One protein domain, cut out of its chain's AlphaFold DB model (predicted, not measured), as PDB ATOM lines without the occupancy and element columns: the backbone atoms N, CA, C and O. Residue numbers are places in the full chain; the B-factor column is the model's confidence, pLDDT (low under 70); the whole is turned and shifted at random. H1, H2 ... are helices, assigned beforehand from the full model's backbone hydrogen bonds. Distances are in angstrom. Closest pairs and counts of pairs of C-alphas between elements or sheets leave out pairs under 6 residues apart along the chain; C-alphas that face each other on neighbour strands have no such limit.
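This is residues 136 to 285 of the 480 residues of an uncharacterized protein of Alteromonadaceae bacterium (UniProt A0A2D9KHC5). One long helix, H6, makes the longest axis, and H5 folds back along part of it as a helical hairpin, with H5 in the middle of the body. H2 and H4 cross H5 while staying clear of H6, H1 crosses H6, and H3 is an outlying helix near H1 and H2. Only residues 279 to 285 stick out, as an arm at the far end of H6. The printed part has 150 residues with six named helices, H1 to H6 in chain order, and no named strand, so the class is all helix. It is compact, with a radius of gyration of the C-alphas of 14.9 A and spans of 49 by 37 by 27 A.

Start at H6, residues 253 to 283, and look beside its residues 260 to 274, which alone touch H5, residues 228 to 243. The closest C-alphas of this hairpin, His 235 and Arg 264, are 5.3 A apart; the helices run opposite ways at a steep tilt of 37 degrees, only just past shallow. H5 is the hub, touching three helices. Its residues 230 to 234 touch H4, residues 195 to 207, closest at the C-alphas of Ala 201 and Asp 230, 5.2 A, at a steep tilt of 69 degrees, only just short of about perpendicular. Its residues 236 to 241 touch H2, residues 168 to 174, at a steep tilt of 62 degrees, with the C-alphas of Met 174 and Gly 240 closest at 4.5 A. H2 also touches H4, at Gly 168 and Thr 195, whose C-alphas are closest at 6.1 A. Back on H6, residues 268 to 272 touch H1, residues 140 to 147, with the C-alphas of Val 146 and Gly 268 closest at 5.3 A. H3, residues 180 to 191, touches no helix but is near H1, the C-alphas of Glu 141 and Leu 182 being closest at 6.3 A. Every O i to N i+4 pair is within hydrogen-bond range in H1, H2, H3, H4 and H6; in H5 10 of 12 are.

Find C-alpha 253 at (-35.363, -52.703, -30.731); from there H6 runs 45.0 A to C-alpha 283 at (-44.340, -39.393, 11.257). H5 spans 24.2 A, H4 16.9 A, H3 16.6 A, H1 10.2 A and H2 9.9 A. H1 begins at C-alpha 140, (-53.809, -45.174, -3.774).

The C-alphas of Asp 252 and Lys 285, 49.0 A apart, are the two farthest apart. The printed part has no cut. Look for the long links at residues 148 to 167 and 208 to 227; in the second, residues 214 to 225 have pLDDT under 70.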
ATOM      1  N   ILE A 136     -52.031 -36.012  -6.860       89.12
ATOM      2  CA  ILE A 136     -51.584 -37.279  -7.463       89.12
ATOM      3  C   ILE A 136     -50.641 -38.081  -6.550       89.12
ATOM      4  O   ILE A 136     -50.719 -39.308  -6.503       89.12
ATOM      5  N   TRP A 137     -49.810 -37.408  -5.745       89.56
ATOM      6  CA  TRP A 137     -48.858 -38.026  -4.813       89.56
ATOM      7  C   TRP A 137     -49.495 -38.619  -3.553       89.56
ATOM      8  O   TRP A 137     -48.793 -39.237  -2.752       89.56
ATOM      9  N   SER A 138     -50.790 -38.394  -3.337       86.69
ATOM     10  CA  SER A 138     -51.540 -38.892  -2.177       86.69
ATOM     11  C   SER A 138     -52.516 -40.017  -2.551       86.69
ATOM     12  O   SER A 138     -53.269 -40.485  -1.701       86.69
ATOM     13  N   THR A 139     -52.514 -40.448  -3.815       88.75
ATOM     14  CA  THR A 139     -53.469 -41.422  -4.359       88.75
ATOM     15  C   THR A 139     -53.050 -42.864  -4.100       88.75
ATOM     16  O   THR A 139     -51.865 -43.213  -4.111       88.75
ATOM     17  N   SER A 140     -54.044 -43.732  -3.907       89.44
ATOM     18  CA  SER A 140     -53.809 -45.174  -3.774       89.44
ATOM     19  C   SER A 140     -53.407 -45.810  -5.109       89.44
ATOM     20  O   SER A 140     -52.667 -46.792  -5.148       89.44
ATOM     21  N   GLU A 141     -53.834 -45.191  -6.205       90.75
ATOM     22  CA  GLU A 141     -53.618 -45.564  -7.592       90.75
ATOM     23  C   GLU A 141     -52.143 -45.399  -7.967       90.75
ATOM     24  O   GLU A 141     -51.527 -46.355  -8.447       90.75
ATOM     25  N   LEU A 142     -51.537 -44.239  -7.668       91.19
ATOM     26  CA  LEU A 142     -50.100 -44.038  -7.865       91.19
ATOM     27  C   LEU A 142     -49.297 -45.036  -7.027       91.19
ATOM     28  O   LEU A 142     -48.351 -45.639  -7.535       91.19
ATOM     29  N   HIS A 143     -49.684 -45.249  -5.766       89.75
ATOM     30  CA  HIS A 143     -49.019 -46.221  -4.900       89.75
ATOM     31  C   HIS A 143     -49.080 -47.630  -5.508       89.75
ATOM     32  O   HIS A 143     -48.052 -48.304  -5.636       89.75
ATOM     33  N   GLY A 144     -50.260 -48.066  -5.956       89.56
ATOM     34  CA  GLY A 144     -50.465 -49.350  -6.627       89.56
ATOM     35  C   GLY A 144     -49.627 -49.502  -7.899       89.56
ATOM     36  O   GLY A 144     -49.020 -50.555  -8.111       89.56
ATOM     37  N   LEU A 145     -49.507 -48.435  -8.697       90.50
ATOM     38  CA  LEU A 145     -48.728 -48.424  -9.937       90.50
ATOM     39  C   LEU A 145     -47.241 -48.731  -9.696       90.50
ATOM     40  O   LEU A 145     -46.626 -49.482 -10.471       90.50
ATOM     41  N   VAL A 146     -46.680 -48.182  -8.610       92.50
ATOM     42  CA  VAL A 146     -45.240 -48.247  -8.323       92.50
ATOM     43  C   VAL A 146     -44.829 -49.317  -7.307       92.50
ATOM     44  O   VAL A 146     -43.647 -49.652  -7.242       92.50
ATOM     45  N   THR A 147     -45.768 -49.908  -6.560       92.06
ATOM     46  CA  THR A 147     -45.479 -50.890  -5.485       92.06
ATOM     47  C   THR A 147     -44.610 -52.055  -5.973       92.06
ATOM     48  O   THR A 147     -43.682 -52.487  -5.292       92.06
ATOM     49  N   ARG A 148     -44.822 -52.526  -7.208       91.81
ATOM     50  CA  ARG A 148     -44.012 -53.599  -7.821       91.81
ATOM     51  C   ARG A 148     -42.514 -53.282  -7.924       91.81
ATOM     52  O   ARG A 148     -41.707 -54.201  -8.048       91.81
ATOM     53  N   PHE A 149     -42.130 -52.007  -7.875       92.88
ATOM     54  CA  PHE A 149     -40.737 -51.575  -7.944       92.88
ATOM     55  C   PHE A 149     -40.076 -51.443  -6.567       92.88
ATOM     56  O   PHE A 149     -38.900 -51.100  -6.496       92.88
ATOM     57  N   GLU A 150     -40.769 -51.748  -5.466       90.06
ATOM     58  CA  GLU A 150     -40.223 -51.620  -4.110       90.06
ATOM     59  C   GLU A 150     -38.952 -52.459  -3.891       90.06
ATOM     60  O   GLU A 150     -37.991 -51.993  -3.278       90.06
ATOM     61  N   ASN A 151     -38.907 -53.661  -4.463       90.00
ATOM     62  CA  ASN A 151     -37.768 -54.574  -4.339       90.00
ATOM     63  C   ASN A 151     -36.706 -54.385  -5.434       90.00
ATOM     64  O   ASN A 151     -35.743 -55.149  -5.502       90.00
ATOM     65  N   VAL A 152     -36.856 -53.385  -6.311       89.94
ATOM     66  CA  VAL A 152     -35.841 -53.085  -7.325       89.94
ATOM     67  C   VAL A 152     -34.596 -52.505  -6.640       89.94
ATOM     68  O   VAL A 152     -34.706 -51.525  -5.892       89.94
ATOM     69  N   PRO A 153     -33.397 -53.067  -6.893       86.12
ATOM     70  CA  PRO A 153     -32.155 -52.489  -6.403       86.12
ATOM     71  C   PRO A 153     -31.991 -51.054  -6.899       86.12
ATOM     72  O   PRO A 153     -32.161 -50.772  -8.089       86.12
ATOM     73  N   VAL A 154     -31.652 -50.161  -5.971       83.81
ATOM     74  CA  VAL A 154     -31.358 -48.763  -6.285       83.81
ATOM     75  C   VAL A 154     -30.040 -48.721  -7.045       83.81
ATOM     76  O   VAL A 154     -28.985 -48.931  -6.449       83.81
ATOM     77  N   ASN A 155     -30.111 -48.415  -8.336       83.00
ATOM     78  CA  ASN A 155     -28.946 -48.238  -9.194       83.00
ATOM     79  C   ASN A 155     -29.017 -46.869  -9.864       83.00
ATOM     80  O   ASN A 155     -30.100 -46.341 -10.104       83.00
ATOM     81  N   GLN A 156     -27.859 -46.310 -10.198       86.06
ATOM     82  CA  GLN A 156     -27.812 -45.172 -11.101       86.06
ATOM     83  C   GLN A 156     -28.027 -45.667 -12.532       86.06
ATOM     84  O   GLN A 156     -27.355 -46.604 -12.971       86.06
ATOM     85  N   TYR A 157     -28.946 -45.041 -13.261       90.00
ATOM     86  CA  TYR A 157     -29.180 -45.344 -14.667       90.00
ATOM     87  C   TYR A 157     -29.335 -44.065 -15.487       90.00
ATOM     88  O   TYR A 157     -30.138 -43.206 -15.143       90.00
ATOM     89  N   SER A 158     -28.594 -43.976 -16.588       91.19
ATOM     90  CA  SER A 158     -28.712 -42.918 -17.594       91.19
ATOM     91  C   SER A 158     -29.209 -43.522 -18.897       91.19
ATOM     92  O   SER A 158     -28.728 -44.588 -19.304       91.19
ATOM     93  N   MET A 159     -30.143 -42.839 -19.560       90.38
ATOM     94  CA  MET A 159     -30.577 -43.225 -20.897       90.38
ATOM     95  C   MET A 159     -29.374 -43.184 -21.845       90.38
ATOM     96  O   MET A 159     -28.660 -42.189 -21.917       90.38
ATOM     97  N   ARG A 160     -29.109 -44.304 -22.524       89.56
ATOM     98  CA  ARG A 160     -27.934 -44.457 -23.404       89.56
ATOM     99  C   ARG A 160     -28.190 -43.991 -24.834       89.56
ATOM    100  O   ARG A 160     -27.245 -43.844 -25.601       89.56
ATOM    101  N   PHE A 161     -29.458 -43.803 -25.183       90.62
ATOM    102  CA  PHE A 161     -29.904 -43.367 -26.497       90.62
ATOM    103  C   PHE A 161     -30.565 -42.006 -26.366       90.62
ATOM    104  O   PHE A 161     -31.274 -41.762 -25.396       90.62
ATOM    105  N   SER A 162     -30.348 -41.148 -27.354       91.88
ATOM    106  CA  SER A 162     -31.058 -39.880 -27.450       91.88
ATOM    107  C   SER A 162     -32.348 -40.123 -28.227       91.88
ATOM    108  O   SER A 162     -32.290 -40.554 -29.382       91.88
ATOM    109  N   LEU A 163     -33.497 -39.940 -27.578       92.81
ATOM    110  CA  LEU A 163     -34.796 -40.057 -28.240       92.81
ATOM    111  C   LEU A 163     -35.099 -38.805 -29.088       92.81
ATOM    112  O   LEU A 163     -34.537 -37.737 -28.829       92.81
ATOM    113  N   PRO A 164     -35.968 -38.906 -30.111       91.25
ATOM    114  CA  PRO A 164     -36.432 -37.740 -30.853       91.25
ATOM    115  C   PRO A 164     -37.157 -36.745 -29.948       91.25
ATOM    116  O   PRO A 164     -37.790 -37.122 -28.966       91.25
ATOM    117  N   ARG A 165     -37.115 -35.466 -30.320       90.81
ATOM    118  CA  ARG A 165     -37.952 -34.450 -29.674       90.81
ATOM    119  C   ARG A 165     -39.417 -34.680 -30.015       90.81
ATOM    120  O   ARG A 165     -39.738 -35.005 -31.155       90.81
ATOM    121  N   VAL A 166     -40.270 -34.433 -29.034       89.81
ATOM    122  CA  VAL A 166     -41.724 -34.573 -29.124       89.81
ATOM    123  C   VAL A 166     -42.403 -33.281 -28.686       89.81
ATOM    124  O   VAL A 166     -41.811 -32.439 -28.007       89.81
ATOM    125  N   THR A 167     -43.645 -33.101 -29.108       89.44
ATOM    126  CA  THR A 167     -44.494 -31.971 -28.730       89.44
ATOM    127  C   THR A 167     -45.113 -32.175 -27.345       89.44
ATOM    128  O   THR A 167     -45.181 -33.287 -26.819       89.44
ATOM    129  N   GLY A 168     -45.605 -31.089 -26.739       85.69
ATOM    130  CA  GLY A 168     -46.300 -31.166 -25.450       85.69
ATOM    131  C   GLY A 168     -47.557 -32.044 -25.494       85.69
ATOM    132  O   GLY A 168     -47.835 -32.750 -24.526       85.69
ATOM    133  N   ASP A 169     -48.277 -32.047 -26.616       86.88
ATOM    134  CA  ASP A 169     -49.496 -32.846 -26.789       86.88
ATOM    135  C   ASP A 169     -49.181 -34.343 -26.907       86.88
ATOM    136  O   ASP A 169     -49.845 -35.168 -26.280       86.88
ATOM    137  N   GLU A 170     -48.112 -34.698 -27.627       88.06
ATOM    138  CA  GLU A 170     -47.613 -36.079 -27.698       88.06
ATOM    139  C   GLU A 170     -47.178 -36.585 -26.316       88.06
ATOM    140  O   GLU A 170     -47.508 -37.706 -25.927       88.06
ATOM    141  N   LEU A 171     -46.497 -35.748 -25.523       88.56
ATOM    142  CA  LEU A 171     -46.123 -36.089 -24.145       88.56
ATOM    143  C   LEU A 171     -47.338 -36.322 -23.250       88.56
ATOM    144  O   LEU A 171     -47.345 -37.276 -22.472       88.56
ATOM    145  N   ARG A 172     -48.372 -35.480 -23.360       88.06
ATOM    146  CA  ARG A 172     -49.630 -35.656 -22.615       88.06
ATOM    147  C   ARG A 172     -50.292 -36.990 -22.951       88.06
ATOM    148  O   ARG A 172     -50.706 -37.698 -22.036       88.06
ATOM    149  N   ALA A 173     -50.329 -37.357 -24.231       87.94
ATOM    150  CA  ALA A 173     -50.869 -38.641 -24.667       87.94
ATOM    151  C   ALA A 173     -50.067 -39.833 -24.108       87.94
ATOM    152  O   ALA A 173     -50.658 -40.786 -23.605       87.94
ATOM    153  N   MET A 174     -48.732 -39.753 -24.106       89.25
ATOM    154  CA  MET A 174     -47.850 -40.817 -23.596       89.25
ATOM    155  C   MET A 174     -47.918 -41.035 -22.079       89.25
ATOM    156  O   MET A 174     -47.491 -42.079 -21.591       89.25
ATOM    157  N   MET A 175     -48.413 -40.065 -21.309       91.38
ATOM    158  CA  MET A 175     -48.497 -40.178 -19.848       91.38
ATOM    159  C   MET A 175     -49.762 -40.886 -19.350       91.38
ATOM    160  O   MET A 175     -49.948 -41.015 -18.137       91.38
ATOM    161  N   LYS A 176     -50.619 -41.362 -20.256       89.31
ATOM    162  CA  LYS A 176     -51.795 -42.154 -19.898       89.31
ATOM    163  C   LYS A 176     -51.387 -43.522 -19.359       89.31
ATOM    164  O   LYS A 176     -50.527 -44.210 -19.899       89.31
ATOM    165  N   THR A 177     -52.013 -43.905 -18.255       84.69
ATOM    166  CA  THR A 177     -51.748 -45.148 -17.525       84.69
ATOM    167  C   THR A 177     -52.781 -46.233 -17.809       84.69
ATOM    168  O   THR A 177     -52.558 -47.391 -17.449       84.69
ATOM    169  N   GLY A 178     -53.921 -45.865 -18.407       83.75
ATOM    170  CA  GLY A 178     -55.073 -46.745 -18.611       83.75
ATOM    171  C   GLY A 178     -55.940 -46.910 -17.356       83.75
ATOM    172  O   GLY A 178     -56.923 -47.654 -17.374       83.75
ATOM    173  N   ILE A 179     -55.598 -46.228 -16.259       86.38
ATOM    174  CA  ILE A 179     -56.375 -46.189 -15.020       86.38
ATOM    175  C   ILE A 179     -57.162 -44.877 -15.026       86.38
ATOM    176  O   ILE A 179     -56.609 -43.836 -14.690       86.38
ATOM    177  N   GLY A 180     -58.454 -44.926 -15.366       88.06
ATOM    178  CA  GLY A 180     -59.264 -43.723 -15.631       88.06
ATOM    179  C   GLY A 180     -59.165 -42.624 -14.564       88.06
ATOM    180  O   GLY A 180     -58.906 -41.475 -14.897       88.06
ATOM    181  N   GLN A 181     -59.266 -42.979 -13.278       87.38
ATOM    182  CA  GLN A 181     -59.145 -42.007 -12.184       87.38
ATOM    183  C   GLN A 181     -57.734 -41.401 -12.071       87.38
ATOM    184  O   GLN A 181     -57.593 -40.213 -11.794       87.38
ATOM    185  N   LEU A 182     -56.681 -42.197 -12.284       89.38
ATOM    186  CA  LEU A 182     -55.308 -41.688 -12.272       89.38
ATOM    187  C   LEU A 182     -55.050 -40.807 -13.497       89.38
ATOM    188  O   LEU A 182     -54.386 -39.787 -13.371       89.38
ATOM    189  N   ASP A 183     -55.612 -41.167 -14.647       91.62
ATOM    190  CA  ASP A 183     -55.475 -40.418 -15.894       91.62
ATOM    191  C   ASP A 183     -56.159 -39.044 -15.823       91.62
ATOM    192  O   ASP A 183     -55.591 -38.076 -16.324       91.62
ATOM    193  N   GLU A 184     -57.319 -38.934 -15.165       90.19
ATOM    194  CA  GLU A 184     -57.971 -37.645 -14.877       90.19
ATOM    195  C   GLU A 184     -57.099 -36.757 -13.973       90.19
ATOM    196  O   GLU A 184     -56.970 -35.553 -14.194       90.19
ATOM    197  N   MET A 185     -56.451 -37.349 -12.966       88.06
ATOM    198  CA  MET A 185     -55.553 -36.615 -12.068       88.06
ATOM    199  C   MET A 185     -54.235 -36.227 -12.736       88.06
ATOM    200  O   MET A 185     -53.692 -35.165 -12.434       88.06
ATOM    201  N   VAL A 186     -53.718 -37.071 -13.632       90.56
ATOM    202  CA  VAL A 186     -52.567 -36.746 -14.476       90.56
ATOM    203  C   VAL A 186     -52.914 -35.557 -15.371       90.56
ATOM    204  O   VAL A 186     -52.128 -34.617 -15.416       90.56
ATOM    205  N   ASP A 187     -54.092 -35.531 -16.002       88.56
ATOM    206  CA  ASP A 187     -54.506 -34.401 -16.846       88.56
ATOM    207  C   ASP A 187     -54.551 -33.086 -16.072       88.56
ATOM    208  O   ASP A 187     -53.881 -32.131 -16.471       88.56
ATOM    209  N   GLY A 188     -55.245 -33.060 -14.929       86.25
ATOM    210  CA  GLY A 188     -55.296 -31.867 -14.080       86.25
ATOM    211  C   GLY A 188     -53.905 -31.430 -13.607       86.25
ATOM    212  O   GLY A 188     -53.566 -30.249 -13.642       86.25
ATOM    213  N   TRP A 189     -53.044 -32.386 -13.244       88.06
ATOM    214  CA  TRP A 189     -51.674 -32.091 -12.828       88.06
ATOM    215  C   TRP A 189     -50.814 -31.481 -13.948       88.06
ATOM    216  O   TRP A 189     -49.994 -30.600 -13.679       88.06
ATOM    217  N   ILE A 190     -50.987 -31.915 -15.201       85.75
ATOM    218  CA  ILE A 190     -50.233 -31.369 -16.338       85.75
ATOM    219  C   ILE A 190     -50.847 -30.049 -16.834       85.75
ATOM    220  O   ILE A 190     -50.128 -29.215 -17.382       85.75
ATOM    221  N   GLU A 191     -52.155 -29.823 -16.692       83.06
ATOM    222  CA  GLU A 191     -52.777 -28.510 -16.956       83.06
ATOM    223  C   GLU A 191     -52.192 -27.410 -16.061       83.06
ATOM    224  O   GLU A 191     -51.854 -26.333 -16.557       83.06
ATOM    225  N   ASP A 192     -51.960 -27.712 -14.782       77.06
ATOM    226  CA  ASP A 192     -51.308 -26.796 -13.836       77.06
ATOM    227  C   ASP A 192     -49.812 -26.562 -14.140       77.06
ATOM    228  O   ASP A 192     -49.188 -25.621 -13.631       77.06
ATOM    229  N   MET A 193     -49.196 -27.417 -14.961       79.69
ATOM    230  CA  MET A 193     -47.773 -27.372 -15.280       79.69
ATOM    231  C   MET A 193     -47.515 -26.645 -16.607       79.69
ATOM    232  O   MET A 193     -48.047 -26.996 -17.656       79.69
ATOM    233  N   GLN A 194     -46.620 -25.649 -16.590       76.19
ATOM    234  CA  GLN A 194     -46.168 -24.974 -17.816       76.19
ATOM    235  C   GLN A 194     -45.573 -25.989 -18.805       76.19
ATOM    236  O   GLN A 194     -44.696 -26.767 -18.425       76.19
ATOM    237  N   THR A 195     -45.998 -25.942 -20.073       80.88
ATOM    238  CA  THR A 195     -45.554 -26.863 -21.138       80.88
ATOM    239  C   THR A 195     -44.029 -26.955 -21.248       80.88
ATOM    240  O   THR A 195     -43.492 -28.049 -21.416       80.88
ATOM    241  N   ASP A 196     -43.315 -25.843 -21.053       82.31
ATOM    242  CA  ASP A 196     -41.847 -25.812 -21.079       82.31
ATOM    243  C   ASP A 196     -41.214 -26.714 -20.013       82.31
ATOM    244  O   ASP A 196     -40.188 -27.343 -20.264       82.31
ATOM    245  N   LYS A 197     -41.833 -26.840 -18.829       82.00
ATOM    246  CA  LYS A 197     -41.341 -27.740 -17.774       82.00
ATOM    247  C   LYS A 197     -41.499 -29.205 -18.160       82.00
ATOM    248  O   LYS A 197     -40.608 -29.998 -17.871       82.00
ATOM    249  N   LEU A 198     -42.606 -29.554 -18.815       86.62
ATOM    250  CA  LEU A 198     -42.859 -30.916 -19.287       86.62
ATOM    251  C   LEU A 198     -41.814 -31.336 -20.330       86.62
ATOM    252  O   LEU A 198     -41.204 -32.397 -20.204       86.62
ATOM    253  N   LEU A 199     -41.579 -30.471 -21.321       89.75
ATOM    254  CA  LEU A 199     -40.568 -30.682 -22.361       89.75
ATOM    255  C   LEU A 199     -39.164 -30.776 -21.759       89.75
ATOM    256  O   LEU A 199     -38.407 -31.684 -22.084       89.75
ATOM    257  N   HIS A 200     -38.839 -29.893 -20.816       89.88
ATOM    258  CA  HIS A 200     -37.546 -29.902 -20.143       89.88
ATOM    259  C   HIS A 200     -37.306 -31.189 -19.335       89.88
ATOM    260  O   HIS A 200     -36.208 -31.742 -19.374       89.88
ATOM    261  N   ALA A 201     -38.316 -31.710 -18.630       88.81
ATOM    262  CA  ALA A 201     -38.207 -32.984 -17.916       88.81
ATOM    263  C   ALA A 201     -37.948 -34.161 -18.874       88.81
ATOM    264  O   ALA A 201     -37.108 -35.023 -18.592       88.81
ATOM    265  N   TYR A 202     -38.636 -34.175 -20.022       93.88
ATOM    266  CA  TYR A 202     -38.420 -35.165 -21.075       93.88
ATOM    267  C   TYR A 202     -36.996 -35.093 -21.636       93.88
ATOM    268  O   TYR A 202     -36.278 -36.096 -21.613       93.88
ATOM    269  N   ASP A 203     -36.573 -33.905 -22.071       93.62
ATOM    270  CA  ASP A 203     -35.261 -33.672 -22.674       93.62
ATOM    271  C   ASP A 203     -34.144 -34.134 -21.735       93.62
ATOM    272  O   ASP A 203     -33.271 -34.912 -22.126       93.62
ATOM    273  N   ARG A 204     -34.222 -33.762 -20.454       92.88
ATOM    274  CA  ARG A 204     -33.210 -34.138 -19.463       92.88
ATOM    275  C   ARG A 204     -33.022 -35.640 -19.331       92.88
ATOM    276  O   ARG A 204     -31.889 -36.094 -19.187       92.88
ATOM    277  N   ILE A 205     -34.098 -36.420 -19.340       92.56
ATOM    278  CA  ILE A 205     -34.033 -37.857 -19.044       92.56
ATOM    279  C   ILE A 205     -33.827 -38.681 -20.316       92.56
ATOM    280  O   ILE A 205     -32.996 -39.591 -20.323       92.56
ATOM    281  N   PHE A 206     -34.557 -38.366 -21.386       94.19
ATOM    282  CA  PHE A 206     -34.629 -39.184 -22.596       94.19
ATOM    283  C   PHE A 206     -33.731 -38.696 -23.742       94.19
ATOM    284  O   PHE A 206     -33.421 -39.488 -24.631       94.19
ATOM    285  N   ILE A 207     -33.285 -37.435 -23.725       92.81
ATOM    286  CA  ILE A 207     -32.383 -36.875 -24.747       92.81
ATOM    287  C   ILE A 207     -30.971 -36.700 -24.188       92.81
ATOM    288  O   ILE A 207     -30.014 -37.190 -24.789       92.81
ATOM    289  N   GLU A 208     -30.841 -36.025 -23.044       91.88
ATOM    290  CA  GLU A 208     -29.561 -35.699 -22.400       91.88
ATOM    291  C   GLU A 208     -29.007 -36.853 -21.549       91.88
ATOM    292  O   GLU A 208     -27.808 -36.908 -21.276       91.88
ATOM    293  N   GLY A 209     -29.867 -37.785 -21.122       90.06
ATOM    294  CA  GLY A 209     -29.463 -38.942 -20.322       90.06
ATOM    295  C   GLY A 209     -29.095 -38.600 -18.873       90.06
ATOM    296  O   GLY A 209     -28.258 -39.284 -18.270       90.06
ATOM    297  N   THR A 210     -29.719 -37.569 -18.294       90.38
ATOM    298  CA  THR A 210     -29.581 -37.226 -16.871       90.38
ATOM    299  C   THR A 210     -29.847 -38.475 -16.023       90.38
ATOM    300  O   THR A 210     -30.878 -39.131 -16.195       90.38
ATOM    301  N   PRO A 211     -28.927 -38.850 -15.117       88.25
ATOM    302  CA  PRO A 211     -29.059 -40.081 -14.357       88.25
ATOM    303  C   PRO A 211     -30.284 -40.067 -13.436       88.25
ATOM    304  O   PRO A 211     -30.563 -39.084 -12.753       88.25
ATOM    305  N   ILE A 212     -30.964 -41.210 -13.360       88.69
ATOM    306  CA  ILE A 212     -31.999 -41.528 -12.378       88.69
ATOM    307  C   ILE A 212     -31.374 -42.395 -11.282       88.69
ATOM    308  O   ILE A 212     -30.581 -43.295 -11.569       88.69
ATOM    309  N   GLY A 213     -31.756 -42.152 -10.027       78.00
ATOM    310  CA  GLY A 213     -31.312 -42.931  -8.874       78.00
ATOM    311  C   GLY A 213     -30.113 -42.319  -8.147       78.00
ATOM    312  O   GLY A 213     -29.789 -41.142  -8.292       78.00
ATOM    313  N   LYS A 214     -29.463 -43.122  -7.301       68.81
ATOM    314  CA  LYS A 214     -28.441 -42.631  -6.367       68.81
ATOM    315  C   LYS A 214     -27.088 -42.425  -7.054       68.81
ATOM    316  O   LYS A 214     -26.488 -43.392  -7.516       68.81
ATOM    317  N   VAL A 215     -26.565 -41.201  -7.012       59.88
ATOM    318  CA  VAL A 215     -25.181 -40.883  -7.411       59.88
ATOM    319  C   VAL A 215     -24.206 -41.312  -6.299       59.88
ATOM    320  O   VAL A 215     -24.505 -41.119  -5.116       59.88
ATOM    321  N   PRO A 216     -23.032 -41.889  -6.609       46.53
ATOM    322  CA  PRO A 216     -21.999 -42.151  -5.608       46.53
ATOM    323  C   PRO A 216     -21.626 -40.878  -4.823       46.53
ATOM    324  O   PRO A 216     -21.279 -39.864  -5.417       46.53
ATOM    325  N   GLY A 217     -21.706 -40.927  -3.486       44.47
ATOM    326  CA  GLY A 217     -21.435 -39.782  -2.595       44.47
ATOM    327  C   GLY A 217     -22.659 -38.935  -2.210       44.47
ATOM    328  O   GLY A 217     -22.560 -38.124  -1.295       44.47
ATOM    329  N   ALA A 218     -23.815 -39.165  -2.837       48.75
ATOM    330  CA  ALA A 218     -25.078 -38.511  -2.499       48.75
ATOM    331  C   ALA A 218     -25.718 -39.087  -1.225       48.75
ATOM    332  O   ALA A 218     -25.830 -40.312  -1.061       48.75
ATOM    333  N   ASN A 219     -26.216 -38.212  -0.348       45.12
ATOM    334  CA  ASN A 219     -26.976 -38.612   0.847       45.12
ATOM    335  C   ASN A 219     -28.453 -38.903   0.528       45.12
ATOM    336  O   ASN A 219     -29.163 -39.488   1.353       45.12
ATOM    337  N   HIS A 220     -28.918 -38.551  -0.675       53.09
ATOM    338  CA  HIS A 220     -30.303 -38.722  -1.105       53.09
ATOM    339  C   HIS A 220     -30.418 -39.405  -2.476       53.09
ATOM    340  O   HIS A 220     -29.507 -39.378  -3.296       53.09
ATOM    341  N   LEU A 221     -31.565 -40.049  -2.713       47.88
ATOM    342  CA  LEU A 221     -31.881 -40.786  -3.948       47.88
ATOM    343  C   LEU A 221     -32.042 -39.881  -5.190       47.88
ATOM    344  O   LEU A 221     -32.207 -40.412  -6.282       47.88
ATOM    345  N   THR A 222     -32.001 -38.551  -5.029       50.41
ATOM    346  CA  THR A 222     -32.362 -37.542  -6.045       50.41
ATOM    347  C   THR A 222     -31.317 -36.427  -6.213       50.41
ATOM    348  O   THR A 222     -31.630 -35.370  -6.751       50.41
ATOM    349  N   ASP A 223     -30.062 -36.627  -5.792       56.59
ATOM    350  CA  ASP A 223     -28.978 -35.628  -5.967       56.59
ATOM    351  C   ASP A 223     -28.519 -35.467  -7.439       56.59
ATOM    352  O   ASP A 223     -27.477 -34.884  -7.723       56.59
ATOM    353  N   THR A 224     -29.295 -35.970  -8.402       59.94
ATOM    354  CA  THR A 224     -29.051 -35.855  -9.849       59.94
ATOM    355  C   THR A 224     -29.568 -34.535 -10.432       59.94
ATOM    356  O   THR A 224     -29.463 -34.295 -11.634       59.94
ATOM    357  N   GLY A 225     -30.149 -33.676  -9.586       69.88
ATOM    358  CA  GLY A 225     -30.824 -32.444  -9.989       69.88
ATOM    359  C   GLY A 225     -32.197 -32.679 -10.622       69.88
ATOM    360  O   GLY A 225     -32.759 -31.730 -11.160       69.88
ATOM    361  N   LEU A 226     -32.704 -33.915 -10.626       82.00
ATOM    362  CA  LEU A 226     -34.086 -34.236 -10.987       82.00
ATOM    363  C   LEU A 226     -34.975 -34.054  -9.757       82.00
ATOM    364  O   LEU A 226     -34.642 -34.545  -8.673       82.00
ATOM    365  N   ASP A 227     -36.098 -33.364  -9.919       83.31
ATOM    366  CA  ASP A 227     -37.089 -33.255  -8.856       83.31
ATOM    367  C   ASP A 227     -38.076 -34.440  -8.869       83.31
ATOM    368  O   ASP A 227     -37.980 -35.379  -9.665       83.31
ATOM    369  N   ARG A 228     -39.027 -34.448  -7.928       87.44
ATOM    370  CA  ARG A 228     -40.031 -35.520  -7.845       87.44
ATOM    371  C   ARG A 228     -40.930 -35.587  -9.086       87.44
ATOM    372  O   ARG A 228     -41.349 -36.678  -9.460       87.44
ATOM    373  N   ASN A 229     -41.230 -34.441  -9.696       89.44
ATOM    374  CA  ASN A 229     -42.128 -34.333 -10.836       89.44
ATOM    375  C   ASN A 229     -41.430 -34.864 -12.090       89.44
ATOM    376  O   ASN A 229     -42.038 -35.655 -12.803       89.44
ATOM    377  N   ASP A 230     -40.143 -34.550 -12.281       90.81
ATOM    378  CA  ASP A 230     -39.310 -35.124 -13.348       90.81
ATOM    379  C   ASP A 230     -39.356 -36.665 -13.324       90.81
ATOM    380  O   ASP A 230     -39.525 -37.330 -14.348       90.81
ATOM    381  N   LEU A 231     -39.249 -37.251 -12.125       91.75
ATOM    382  CA  LEU A 231     -39.276 -38.702 -11.931       91.75
ATOM    383  C   LEU A 231     -40.650 -39.315 -12.221       91.75
ATOM    384  O   LEU A 231     -40.718 -40.413 -12.777       91.75
ATOM    385  N   LEU A 232     -41.731 -38.622 -11.850       92.81
ATOM    386  CA  LEU A 232     -43.093 -39.056 -12.151       92.81
ATOM    387  C   LEU A 232     -43.378 -38.984 -13.655       92.81
ATOM    388  O   LEU A 232     -43.861 -39.965 -14.214       92.81
ATOM    389  N   ILE A 233     -42.982 -37.893 -14.321       93.38
ATOM    390  CA  ILE A 233     -43.075 -37.729 -15.781       93.38
ATOM    391  C   ILE A 233     -42.346 -38.878 -16.483       93.38
ATOM    392  O   ILE A 233     -42.934 -39.577 -17.307       93.38
ATOM    393  N   ALA A 234     -41.093 -39.146 -16.109       93.62
ATOM    394  CA  ALA A 234     -40.325 -40.236 -16.702       93.62
ATOM    395  C   ALA A 234     -40.962 -41.608 -16.482       93.62
ATOM    396  O   ALA A 234     -40.897 -42.467 -17.362       93.62
ATOM    397  N   HIS A 235     -41.571 -41.833 -15.315       94.62
ATOM    398  CA  HIS A 235     -42.283 -43.072 -15.050       94.62
ATOM    399  C   HIS A 235     -43.508 -43.224 -15.950       94.62
ATOM    400  O   HIS A 235     -43.635 -44.258 -16.600       94.62
ATOM    401  N   LEU A 236     -44.355 -42.198 -16.036       94.38
ATOM    402  CA  LEU A 236     -45.572 -42.215 -16.849       94.38
ATOM    403  C   LEU A 236     -45.253 -42.386 -18.340       94.38
ATOM    404  O   LEU A 236     -45.768 -43.301 -18.969       94.38
ATOM    405  N   ILE A 237     -44.305 -41.616 -18.879       93.81
ATOM    406  CA  ILE A 237     -43.874 -41.740 -20.281       93.81
ATOM    407  C   ILE A 237     -43.306 -43.136 -20.571       93.81
ATOM    408  O   ILE A 237     -43.576 -43.726 -21.614       93.81
ATOM    409  N   SER A 238     -42.543 -43.713 -19.635       93.12
ATOM    410  CA  SER A 238     -42.017 -45.073 -19.806       93.12
ATOM    411  C   SER A 238     -43.098 -46.161 -19.823       93.12
ATOM    412  O   SER A 238     -42.806 -47.278 -20.245       93.12
ATOM    413  N   ILE A 239     -44.319 -45.858 -19.359       91.69
ATOM    414  CA  ILE A 239     -45.496 -46.724 -19.513       91.69
ATOM    415  C   ILE A 239     -46.068 -46.570 -20.921       91.69
ATOM    416  O   ILE A 239     -46.286 -47.584 -21.571       91.69
ATOM    417  N   GLY A 240     -46.229 -45.338 -21.417       89.38
ATOM    418  CA  GLY A 240     -46.685 -45.089 -22.791       89.38
ATOM    419  C   GLY A 240     -45.805 -45.771 -23.842       89.38
ATOM    420  O   GLY A 240     -46.309 -46.373 -24.787       89.38
ATOM    421  N   PHE A 241     -44.488 -45.812 -23.615       89.50
ATOM    422  CA  PHE A 241     -43.566 -46.533 -24.496       89.50
ATOM    423  C   PHE A 241     -43.729 -48.067 -24.507       89.50
ATOM    424  O   PHE A 241     -43.102 -48.738 -25.328       89.50
ATOM    425  N   GLU A 242     -44.536 -48.657 -23.617       82.31
ATOM    426  CA  GLU A 242     -44.921 -50.070 -23.741       82.31
ATOM    427  C   GLU A 242     -45.940 -50.293 -24.862       82.31
ATOM    428  O   GLU A 242     -45.948 -51.367 -25.466       82.31
ATOM    429  N   GLU A 243     -46.779 -49.293 -25.131       81.69
ATOM    430  CA  GLU A 243     -47.812 -49.341 -26.164       81.69
ATOM    431  C   GLU A 243     -47.256 -48.895 -27.518       81.69
ATOM    432  O   GLU A 243     -47.456 -49.578 -28.525       81.69
ATOM    433  N   GLU A 244     -46.496 -47.799 -27.531       85.19
ATOM    434  CA  GLU A 244     -45.939 -47.205 -28.745       85.19
ATOM    435  C   GLU A 244     -44.444 -46.914 -28.573       85.19
ATOM    436  O   GLU A 244     -44.039 -46.010 -27.849       85.19
ATOM    437  N   MET A 245     -43.593 -47.708 -29.229       85.75
ATOM    438  CA  MET A 245     -42.142 -47.502 -29.180       85.75
ATOM    439  C   MET A 245     -41.742 -46.275 -30.011       85.75
ATOM    440  O   MET A 245     -42.292 -46.082 -31.092       85.75
ATOM    441  N   PRO A 246     -40.740 -45.487 -29.575       84.94
ATOM    442  CA  PRO A 246     -40.317 -44.312 -30.320       84.94
ATOM    443  C   PRO A 246     -39.574 -44.708 -31.602       84.94
ATOM    444  O   PRO A 246     -38.612 -45.483 -31.568       84.94
ATOM    445  N   ASP A 247     -39.999 -44.125 -32.720       80.88
ATOM    446  CA  ASP A 247     -39.360 -44.279 -34.025       80.88
ATOM    447  C   ASP A 247     -38.121 -43.378 -34.171       80.88
ATOM    448  O   ASP A 247     -37.897 -42.445 -33.406       80.88
ATOM    449  N   GLY A 248     -37.273 -43.650 -35.167       81.69
ATOM    450  CA  GLY A 248     -36.132 -42.781 -35.494       81.69
ATOM    451  C   GLY A 248     -34.950 -42.840 -34.517       81.69
ATOM    452  O   GLY A 248     -34.011 -42.054 -34.644       81.69
ATOM    453  N   VAL A 249     -34.950 -43.783 -33.570       86.81
ATOM    454  CA  VAL A 249     -33.822 -44.024 -32.660       86.81
ATOM    455  C   VAL A 249     -32.780 -44.919 -33.332       86.81
ATOM    456  O   VAL A 249     -33.092 -46.009 -33.810       86.81
ATOM    457  N   ASN A 250     -31.513 -44.501 -33.319       85.75
ATOM    458  CA  ASN A 250     -30.395 -45.307 -33.820       85.75
ATOM    459  C   ASN A 250     -29.981 -46.396 -32.807       85.75
ATOM    460  O   ASN A 250     -28.898 -46.341 -32.220       85.75
ATOM    461  N   ALA A 251     -30.874 -47.354 -32.557       85.69
ATOM    462  CA  ALA A 251     -30.669 -48.482 -31.658       85.69
ATOM    463  C   ALA A 251     -31.463 -49.701 -32.139       85.69
ATOM    464  O   ALA A 251     -32.516 -49.565 -32.760       85.69
ATOM    465  N   ASP A 252     -30.988 -50.907 -31.825       90.19
ATOM    466  CA  ASP A 252     -31.808 -52.095 -32.026       90.19
ATOM    467  C   ASP A 252     -32.988 -52.115 -31.037       90.19
ATOM    468  O   ASP A 252     -32.900 -51.639 -29.900       90.19
ATOM    469  N   LEU A 253     -34.107 -52.687 -31.480       88.06
ATOM    470  CA  LEU A 253     -35.363 -52.703 -30.731       88.06
ATOM    471  C   LEU A 253     -35.220 -53.366 -29.347       88.06
ATOM    472  O   LEU A 253     -35.863 -52.934 -28.390       88.06
ATOM    473  N   SER A 254     -34.392 -54.410 -29.223       90.12
ATOM    474  CA  SER A 254     -34.124 -55.076 -27.941       90.12
ATOM    475  C   SER A 254     -33.399 -54.163 -26.955       90.12
ATOM    476  O   SER A 254     -33.862 -54.019 -25.825       90.12
ATOM    477  N   SER A 255     -32.323 -53.506 -27.386       91.38
ATOM    478  CA  SER A 255     -31.554 -52.568 -26.572       91.38
ATOM    479  C   SER A 255     -32.390 -51.362 -26.160       91.38
ATOM    480  O   SER A 255     -32.309 -50.917 -25.015       91.38
ATOM    481  N   LEU A 256     -33.233 -50.849 -27.060       91.00
ATOM    482  CA  LEU A 256     -34.129 -49.735 -26.757       91.00
ATOM    483  C   LEU A 256     -35.182 -50.116 -25.705       91.00
ATOM    484  O   LEU A 256     -35.381 -49.378 -24.740       91.00
ATOM    485  N   ARG A 257     -35.806 -51.295 -25.834       91.56
ATOM    486  CA  ARG A 257     -36.739 -51.821 -24.821       91.56
ATOM    487  C   ARG A 257     -36.067 -52.038 -23.474       91.56
ATOM    488  O   ARG A 257     -36.642 -51.686 -22.447       91.56
ATOM    489  N   GLU A 258     -34.857 -52.593 -23.457       92.69
ATOM    490  CA  GLU A 258     -34.094 -52.760 -22.219       92.69
ATOM    491  C   GLU A 258     -33.815 -51.399 -21.567       92.69
ATOM    492  O   GLU A 258     -33.997 -51.231 -20.358       92.69
ATOM    493  N   ALA A 259     -33.427 -50.404 -22.368       92.56
ATOM    494  CA  ALA A 259     -33.136 -49.070 -21.877       92.56
ATOM    495  C   ALA A 259     -34.365 -48.399 -21.246       92.56
ATOM    496  O   ALA A 259     -34.281 -47.909 -20.118       92.56
ATOM    497  N   LEU A 260     -35.511 -48.440 -21.926       93.69
ATOM    498  CA  LEU A 260     -36.775 -47.889 -21.432       93.69
ATOM    499  C   LEU A 260     -37.297 -48.659 -20.212       93.69
ATOM    500  O   LEU A 260     -37.732 -48.055 -19.229       93.69
ATOM    501  N   SER A 261     -37.149 -49.986 -20.201       93.00
ATOM    502  CA  SER A 261     -37.452 -50.805 -19.025       93.00
ATOM    503  C   SER A 261     -36.592 -50.417 -17.821       93.00
ATOM    504  O   SER A 261     -37.083 -50.457 -16.690       93.00
ATOM    505  N   ASN A 262     -35.323 -50.062 -18.022       93.25
ATOM    506  CA  ASN A 262     -34.448 -49.616 -16.940       93.25
ATOM    507  C   ASN A 262     -34.841 -48.228 -16.423       93.25
ATOM    508  O   ASN A 262     -34.873 -48.049 -15.202       93.25
ATOM    509  N   VAL A 263     -35.223 -47.297 -17.311       93.75
ATOM    510  CA  VAL A 263     -35.826 -46.009 -16.916       93.75
ATOM    511  C   VAL A 263     -37.039 -46.259 -16.026       93.75
ATOM    512  O   VAL A 263     -37.050 -45.789 -14.891       93.75
ATOM    513  N   ARG A 264     -38.001 -47.078 -16.476       93.62
ATOM    514  CA  ARG A 264     -39.227 -47.393 -15.724       93.62
ATOM    515  C   ARG A 264     -38.946 -47.980 -14.345       93.62
ATOM    516  O   ARG A 264     -39.565 -47.592 -13.354       93.62
ATOM    517  N   ARG A 265     -38.010 -48.933 -14.271       93.06
ATOM    518  CA  ARG A 265     -37.630 -49.596 -13.017       93.06
ATOM    519  C   ARG A 265     -37.004 -48.621 -12.027       93.06
ATOM    520  O   ARG A 265     -37.353 -48.665 -10.848       93.06
ATOM    521  N   GLN A 266     -36.086 -47.768 -12.483       92.19
ATOM    522  CA  GLN A 266     -35.403 -46.823 -11.599       92.19
ATOM    523  C   GLN A 266     -36.292 -45.632 -11.227       92.19
ATOM    524  O   GLN A 266     -36.287 -45.238 -10.062       92.19
ATOM    525  N   SER A 267     -37.116 -45.115 -12.145       93.38
ATOM    526  CA  SER A 267     -38.099 -44.068 -11.834       93.38
ATOM    527  C   SER A 267     -39.158 -44.575 -10.853       93.38
ATOM    528  O   SER A 267     -39.389 -43.942  -9.825       93.38
ATOM    529  N   GLY A 268     -39.702 -45.778 -11.071       92.81
ATOM    530  CA  GLY A 268     -40.651 -46.409 -10.151       92.81
ATOM    531  C   GLY A 268     -40.052 -46.637  -8.761       92.81
ATOM    532  O   GLY A 268     -40.671 -46.308  -7.748       92.81
ATOM    533  N   ARG A 269     -38.803 -47.119  -8.687       91.94
ATOM    534  CA  ARG A 269     -38.086 -47.271  -7.411       91.94
ATOM    535  C   ARG A 269     -37.860 -45.930  -6.709       91.94
ATOM    536  O   ARG A 269     -37.983 -45.861  -5.484       91.94
ATOM    537  N   ALA A 270     -37.530 -44.879  -7.457       90.44
ATOM    538  CA  ALA A 270     -37.336 -43.542  -6.910       90.44
ATOM    539  C   ALA A 270     -38.644 -42.969  -6.338       90.44
ATOM    540  O   ALA A 270     -38.631 -42.459  -5.219       90.44
ATOM    541  N   ILE A 271     -39.773 -43.139  -7.039       92.25
ATOM    542  CA  ILE A 271     -41.105 -42.723  -6.567       92.25
ATOM    543  C   ILE A 271     -41.471 -43.441  -5.262       92.25
ATOM    544  O   ILE A 271     -41.849 -42.777  -4.300       92.25
ATOM    545  N   VAL A 272     -41.266 -44.762  -5.163       91.62
ATOM    546  CA  VAL A 272     -41.450 -45.502  -3.894       91.62
ATOM    547  C   VAL A 272     -40.587 -44.907  -2.777       91.62
ATOM    548  O   VAL A 272     -41.049 -44.710  -1.654       91.62
ATOM    549  N   GLY A 273     -39.328 -44.577  -3.076       88.62
ATOM    550  CA  GLY A 273     -38.436 -43.915  -2.124       88.62
ATOM    551  C   GLY A 273     -38.956 -42.552  -1.647       88.62
ATOM    552  O   GLY A 273     -38.807 -42.229  -0.466       88.62
ATOM    553  N   ILE A 274     -39.577 -41.774  -2.537       89.31
ATOM    554  CA  ILE A 274     -40.195 -40.477  -2.227       89.31
ATOM    555  C   ILE A 274     -41.425 -40.663  -1.334       89.31
ATOM    556  O   ILE A 274     -41.518 -39.989  -0.311       89.31
ATOM    557  N   LEU A 275     -42.319 -41.601  -1.663       90.56
ATOM    558  CA  LEU A 275     -43.513 -41.903  -0.862       90.56
ATOM    559  C   LEU A 275     -43.131 -42.346   0.559       90.56
ATOM    560  O   LEU A 275     -43.559 -41.738   1.540       90.56
ATOM    561  N   ASN A 276     -42.206 -43.303   0.680       89.25
ATOM    562  CA  ASN A 276     -41.707 -43.776   1.976       89.25
ATOM    563  C   ASN A 276     -41.014 -42.663   2.779       89.25
ATOM    564  O   ASN A 276     -41.110 -42.604   4.008       89.25
ATOM    565  N   ARG A 277     -40.286 -41.769   2.096       87.25
ATOM    566  CA  ARG A 277     -39.680 -40.586   2.719       87.25
ATOM    567  C   ARG A 277     -40.750 -39.635   3.241       87.25
ATOM    568  O   ARG A 277     -40.645 -39.242   4.395       87.25
ATOM    569  N   ARG A 278     -41.768 -39.316   2.439       89.00
ATOM    570  CA  ARG A 278     -42.885 -38.445   2.826       89.00
ATOM    571  C   ARG A 278     -43.577 -38.970   4.084       89.00
ATOM    572  O   ARG A 278     -43.697 -38.234   5.056       89.00
ATOM    573  N   GLU A 279     -43.928 -40.255   4.124       89.56
ATOM    574  CA  GLU A 279     -44.557 -40.870   5.303       89.56
ATOM    575  C   GLU A 279     -43.679 -40.809   6.555       89.56
ATOM    576  O   GLU A 279     -44.155 -40.500   7.654       89.56
ATOM    577  N   ARG A 280     -42.384 -41.110   6.410       89.06
ATOM    578  CA  ARG A 280     -41.432 -41.019   7.521       89.06
ATOM    579  C   ARG A 280     -41.318 -39.581   8.016       89.06
ATOM    580  O   ARG A 280     -41.342 -39.370   9.225       89.06
ATOM    581  N   ASP A 281     -41.204 -38.620   7.107       87.69
ATOM    582  CA  ASP A 281     -41.025 -37.207   7.425       87.69
ATOM    583  C   ASP A 281     -42.292 -36.645   8.113       87.69
ATOM    584  O   ASP A 281     -42.175 -35.918   9.100       87.69
ATOM    585  N   ILE A 282     -43.496 -37.079   7.707       89.38
ATOM    586  CA  ILE A 282     -44.759 -36.802   8.418       89.38
ATOM    587  C   ILE A 282     -44.733 -37.397   9.833       89.38
ATOM    588  O   ILE A 282     -45.000 -36.699  10.814       89.38
ATOM    589  N   ARG A 283     -44.374 -38.681   9.967       89.81
ATOM    590  CA  ARG A 283     -44.340 -39.393  11.257       89.81
ATOM    591  C   ARG A 283     -43.337 -38.786  12.236       89.81
ATOM    592  O   ARG A 283     -43.610 -38.708  13.430       89.81
ATOM    593  N   GLN A 284     -42.179 -38.374  11.731       87.62
ATOM    594  CA  GLN A 284     -41.115 -37.737  12.505       87.62
ATOM    595  C   GLN A 284     -41.360 -36.240  12.731       87.62
ATOM    596  O   GLN A 284     -40.543 -35.603  13.390       87.62
ATOM    597  N   LYS A 285     -42.471 -35.685  12.219       89.50
ATOM    598  CA  LYS A 285     -42.789 -34.254  12.277       89.50
ATOM    599  C   LYS A 285     -41.638 -33.390  11.732       89.50
ATOM    600  O   LYS A 285     -41.262 -32.384  12.324       89.50
TER     601      LYS A 285